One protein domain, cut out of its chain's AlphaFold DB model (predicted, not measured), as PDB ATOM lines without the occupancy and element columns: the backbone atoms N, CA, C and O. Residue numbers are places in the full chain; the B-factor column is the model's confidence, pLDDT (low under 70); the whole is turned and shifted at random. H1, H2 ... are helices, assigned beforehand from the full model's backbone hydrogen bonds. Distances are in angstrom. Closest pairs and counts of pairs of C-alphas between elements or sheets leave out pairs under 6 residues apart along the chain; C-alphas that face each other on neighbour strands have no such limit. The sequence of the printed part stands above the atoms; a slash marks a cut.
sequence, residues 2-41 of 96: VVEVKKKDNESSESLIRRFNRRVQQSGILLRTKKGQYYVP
ATOM      1  N   VAL A   2     127.983 154.476 120.710       71.88
ATOM      2  CA  VAL A   2     128.291 153.176 120.104       71.88
ATOM      3  C   VAL A   2     129.210 153.428 118.911       71.88
ATOM      4  O   VAL A   2     128.947 154.317 118.102       71.88
ATOM      5  N   VAL A   3     130.334 152.715 118.847       82.50
ATOM      6  CA  VAL A   3     131.245 152.758 117.698       82.50
ATOM      7  C   VAL A   3     130.935 151.550 116.834       82.50
ATOM      8  O   VAL A   3     131.374 150.444 117.126       82.50
ATOM      9  N   GLU A   4     130.163 151.782 115.783       86.81
ATOM     10  CA  GLU A   4     129.784 150.770 114.807       86.81
ATOM     11  C   GLU A   4     130.531 151.003 113.490       86.81
ATOM     12  O   GLU A   4     130.666 152.140 113.029       86.81
ATOM     13  N   VAL A   5     131.019 149.920 112.879       87.50
ATOM     14  CA  VAL A   5     131.565 149.928 111.519       87.50
ATOM     15  C   VAL A   5     131.014 148.715 110.778       87.50
ATOM     16  O   VAL A   5     131.341 147.583 111.124       87.50
ATOM     17  N   LYS A   6     130.201 148.954 109.745       90.12
ATOM     18  CA  LYS A   6     129.733 147.906 108.829       90.12
ATOM     19  C   LYS A   6     130.754 147.664 107.714       90.12
ATOM     20  O   LYS A   6     131.495 148.577 107.327       90.12
ATOM     21  N   LYS A   7     130.795 146.428 107.213       89.50
ATOM     22  CA  LYS A   7     131.597 146.054 106.041       89.50
ATOM     23  C   LYS A   7     131.023 146.729 104.791       89.50
ATOM     24  O   LYS A   7     129.809 146.849 104.670       89.50
ATOM     25  N   LYS A   8     131.902 147.186 103.895       89.44
ATOM     26  CA  LYS A   8     131.524 147.662 102.554       89.44
ATOM     27  C   LYS A   8     131.737 146.554 101.522       89.44
ATOM     28  O   LYS A   8     132.603 145.704 101.727       89.44
ATOM     29  N   ASP A   9     131.010 146.611 100.412       79.69
ATOM     30  CA  ASP A   9     130.950 145.520  99.426       79.69
ATOM     31  C   ASP A   9     132.320 145.168  98.811       79.69
ATOM     32  O   ASP A   9     132.659 143.995  98.709       79.69
ATOM     33  N   ASN A  10     133.171 146.166  98.533       84.25
ATOM     34  CA  ASN A  10     134.511 145.981  97.942       84.25
ATOM     35  C   ASN A  10     135.665 146.143  98.952       84.25
ATOM     36  O   ASN A  10     136.716 146.700  98.633       84.25
ATOM     37  N   GLU A  11     135.479 145.726 100.204       86.12
ATOM     38  CA  GLU A  11     136.491 145.889 101.249       86.12
ATOM     39  C   GLU A  11     137.124 144.570 101.715       86.12
ATOM     40  O   GLU A  11     136.433 143.636 102.127       86.12
ATOM     41  N   SER A  12     138.464 144.542 101.753       92.25
ATOM     42  CA  SER A  12     139.231 143.496 102.440       92.25
ATOM     43  C   SER A  12     139.031 143.562 103.957       92.25
ATOM     44  O   SER A  12     139.042 144.640 104.559       92.25
ATOM     45  N   SER A  13     138.937 142.398 104.600       89.75
ATOM     46  CA  SER A  13     138.800 142.259 106.055       89.75
ATOM     47  C   SER A  13     139.847 143.062 106.843       89.75
ATOM     48  O   SER A  13     139.534 143.625 107.890       89.75
ATOM     49  N   GLU A  14     141.074 143.188 106.328       92.00
ATOM     50  CA  GLU A  14     142.132 143.969 106.983       92.00
ATOM     51  C   GLU A  14     141.810 145.474 107.015       92.00
ATOM     52  O   GLU A  14     141.967 146.141 108.043       92.00
ATOM     53  N   SER A  15     141.310 146.018 105.901       91.50
ATOM     54  CA  SER A  15     140.921 147.429 105.799       91.50
ATOM     55  C   SER A  15     139.795 147.754 106.786       91.50
ATOM     56  O   SER A  15     139.863 148.762 107.501       91.50
ATOM     57  N   LEU A  16     138.837 146.832 106.940       92.12
ATOM     58  CA  LEU A  16     137.737 146.967 107.894       92.12
ATOM     59  C   LEU A  16     138.255 147.092 109.335       92.12
ATOM     60  O   LEU A  16     137.866 148.019 110.054       92.12
ATOM     61  N   ILE A  17     139.185 146.216 109.738       92.38
ATOM     62  CA  ILE A  17     139.816 146.238 111.068       92.38
ATOM     63  C   ILE A  17     140.578 147.552 111.288       92.38
ATOM     64  O   ILE A  17     140.485 148.162 112.358       92.38
ATOM     65  N   ARG A  18     141.304 148.048 110.277       92.31
ATOM     66  CA  ARG A  18     142.030 149.328 110.371       92.31
ATOM     67  C   ARG A  18     141.074 150.503 110.574       92.31
ATOM     68  O   ARG A  18     141.337 151.355 111.432       92.31
ATOM     69  N   ARG A  19     139.944 150.542 109.857       91.88
ATOM     70  CA  ARG A  19     138.911 151.572 110.056       91.88
ATOM     71  C   ARG A  19     138.279 151.482 111.436       91.88
ATOM     72  O   ARG A  19     138.137 152.515 112.090       91.88
ATOM     73  N   PHE A  20     137.948 150.277 111.890       91.75
ATOM     74  CA  PHE A  20     137.423 150.053 113.233       91.75
ATOM     75  C   PHE A  20     138.382 150.596 114.294       91.75
ATOM     76  O   PHE A  20     138.003 151.462 115.083       91.75
ATOM     77  N   ASN A  21     139.657 150.204 114.238       92.00
ATOM     78  CA  ASN A  21     140.683 150.685 115.160       92.00
ATOM     79  C   ASN A  21     140.806 152.212 115.134       92.00
ATOM     80  O   ASN A  21     140.867 152.853 116.187       92.00
ATOM     81  N   ARG A  22     140.788 152.825 113.944       90.75
ATOM     82  CA  ARG A  22     140.833 154.285 113.813       90.75
ATOM     83  C   ARG A  22     139.603 154.950 114.427       90.75
ATOM     84  O   ARG A  22     139.758 155.948 115.130       90.75
ATOM     85  N   ARG A  23     138.407 154.400 114.207       91.00
ATOM     86  CA  ARG A  23     137.144 154.925 114.738       91.00
ATOM     87  C   ARG A  23     137.077 154.794 116.259       91.00
ATOM     88  O   ARG A  23     136.697 155.755 116.923       91.00
ATOM     89  N   VAL A  24     137.529 153.669 116.817       90.81
ATOM     90  CA  VAL A  24     137.660 153.455 118.269       90.81
ATOM     91  C   VAL A  24     138.647 154.457 118.871       90.81
ATOM     92  O   VAL A  24     138.319 155.122 119.853       90.81
ATOM     93  N   GLN A  25     139.816 154.652 118.254       89.31
ATOM     94  CA  GLN A  25     140.797 155.639 118.715       89.31
ATOM     95  C   GLN A  25     140.255 157.073 118.665       89.31
ATOM     96  O   GLN A  25     140.435 157.826 119.619       89.31
ATOM     97  N   GLN A  26     139.582 157.450 117.575       88.69
ATOM     98  CA  GLN A  26     138.977 158.777 117.417       88.69
ATOM     99  C   GLN A  26     137.825 159.013 118.392       88.69
ATOM    100  O   GLN A  26     137.695 160.116 118.910       88.69
ATOM    101  N   SER A  27     137.022 157.983 118.677       90.88
ATOM    102  CA  SER A  27     135.922 158.082 119.641       90.88
ATOM    103  C   SER A  27     136.402 158.370 121.066       90.88
ATOM    104  O   SER A  27     135.635 158.855 121.890       90.88
ATOM    105  N   GLY A  28     137.660 158.037 121.387       90.06
ATOM    106  CA  GLY A  28     138.227 158.225 122.721       90.06
ATOM    107  C   GLY A  28     137.564 157.379 123.813       90.06
ATOM    108  O   GLY A  28     137.872 157.583 124.988       90.06
ATOM    109  N   ILE A  29     136.692 156.425 123.456       91.38
ATOM    110  CA  ILE A  29     135.905 155.635 124.412       91.38
ATOM    111  C   ILE A  29     136.800 154.925 125.429       91.38
ATOM    112  O   ILE A  29     136.597 155.070 126.629       91.38
ATOM    113  N   LEU A  30     137.883 154.294 124.966       89.94
ATOM    114  CA  LEU A  30     138.856 153.621 125.828       89.94
ATOM    115  C   LEU A  30     139.525 154.581 126.819       89.94
ATOM    116  O   LEU A  30     139.760 154.216 127.967       89.94
ATOM    117  N   LEU A  31     139.834 155.814 126.399       91.00
ATOM    118  CA  LEU A  31     140.452 156.809 127.275       91.00
ATOM    119  C   LEU A  31     139.467 157.281 128.346       91.00
ATOM    120  O   LEU A  31     139.865 157.468 129.493       91.00
ATOM    121  N   ARG A  32     138.196 157.476 127.983       91.44
ATOM    122  CA  ARG A  32     137.147 157.868 128.931       91.44
ATOM    123  C   ARG A  32     136.885 156.760 129.946       91.44
ATOM    124  O   ARG A  32     136.897 157.045 131.138       91.44
ATOM    125  N   THR A  33     136.738 155.517 129.486       92.94
ATOM    126  CA  THR A  33     136.537 154.353 130.357       92.94
ATOM    127  C   THR A  33     137.702 154.186 131.324       92.94
ATOM    128  O   THR A  33     137.484 154.123 132.525       92.94
ATOM    129  N   LYS A  34     138.951 154.236 130.840       92.31
ATOM    130  CA  LYS A  34     140.139 154.147 131.709       92.31
ATOM    131  C   LYS A  34     140.226 155.281 132.732       92.31
ATOM    132  O   LYS A  34     140.665 155.053 133.850       92.31
ATOM    133  N   LYS A  35     139.824 156.505 132.368       92.44
ATOM    134  CA  LYS A  35     139.816 157.652 133.294       92.44
ATOM    135  C   LYS A  35     138.766 157.523 134.396       92.44
ATOM    136  O   LYS A  35     139.015 158.005 135.489       92.44
ATOM    137  N   GLY A  36     137.612 156.935 134.088       94.06
ATOM    138  CA  GLY A  36     136.504 156.754 135.030       94.06
ATOM    139  C   GLY A  36     136.462 155.382 135.704       94.06
ATOM    140  O   GLY A  36     135.513 155.114 136.427       94.06
ATOM    141  N   GLN A  37     137.445 154.510 135.453       94.44
ATOM    142  CA  GLN A  37     137.485 153.152 136.005       94.44
ATOM    143  C   GLN A  37     137.583 153.144 137.537       94.44
ATOM    144  O   GLN A  37     137.088 152.223 138.175       94.44
ATOM    145  N   TYR A  38     138.225 154.161 138.113       96.00
ATOM    146  CA  TYR A  38     138.457 154.277 139.547       96.00
ATOM    147  C   TYR A  38     138.012 155.641 140.056       96.00
ATOM    148  O   TYR A  38     138.064 156.635 139.326       96.00
ATOM    149  N   TYR A  39     137.619 155.688 141.328       95.88
ATOM    150  CA  TYR A  39     137.365 156.946 142.015       95.88
ATOM    151  C   TYR A  39     138.660 157.758 142.132       95.88
ATOM    152  O   TYR A  39     139.714 157.234 142.493       95.88
ATOM    153  N   VAL A  40     138.566 159.051 141.832       93.31
ATOM    154  CA  VAL A  40     139.658 160.010 141.988       93.31
ATOM    155  C   VAL A  40     139.147 161.122 142.900       93.31
ATOM    156  O   VAL A  40     138.195 161.802 142.510       93.31
ATOM    157  N   PRO A  41     139.739 161.324 144.092       94.12
ATOM    158  CA  PRO A  41     139.318 162.395 144.986       94.12
ATOM    159  C   PRO A  41     139.601 163.769 144.369       94.12
ATOM    160  O   PRO A  41     140.492 163.927 143.524       94.12
TER     161      PRO A  41
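This is residues 2 to 41 of the 96 residues of the protein "30S ribosomal protein S21" of Candidatus Parcubacteria bacterium (UniProt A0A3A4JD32). An extended rod of two helices nearly end to end: an unnamed first stretch runs beside H1, the chain folds back near Asn 10 into H1, then H2 and a tail carry the rod onward. Residues 30 to 41, of which 30 to 36 belong to H2, stand free and stick out at one end. The printed part has 40 residues, with two named helices, H1 then H2, and no named strand; the class is all helix. It is extended, with a radius of gyration of the C-alphas of 14.1 A and spans of 50 by 15 by 12 A.

H1, residues 13 to 27, and H2, residues 29 to 36, are close but not clearly touching; their closest C-alphas, those of Val 24 and Leu 30, are 7.7 A apart. They run the same way at a steep tilt of 39 degrees. In both, every O i to N i+4 pair is within hydrogen-bond range.

H1 begins at C-alpha 13 (138.800, 142.259, 106.055) and measures 21.1 A from first to last C-alpha. H2 measures 10.7 A and ends at C-alpha 36 (136.504, 156.754, 135.030).

The farthest C-alphas, those of Asn 10 and Pro 41, are 50.1 A apart. The link from H1 to H2 is tight. The printed part has no cut, and no printed residue is under 70 in pLDDT.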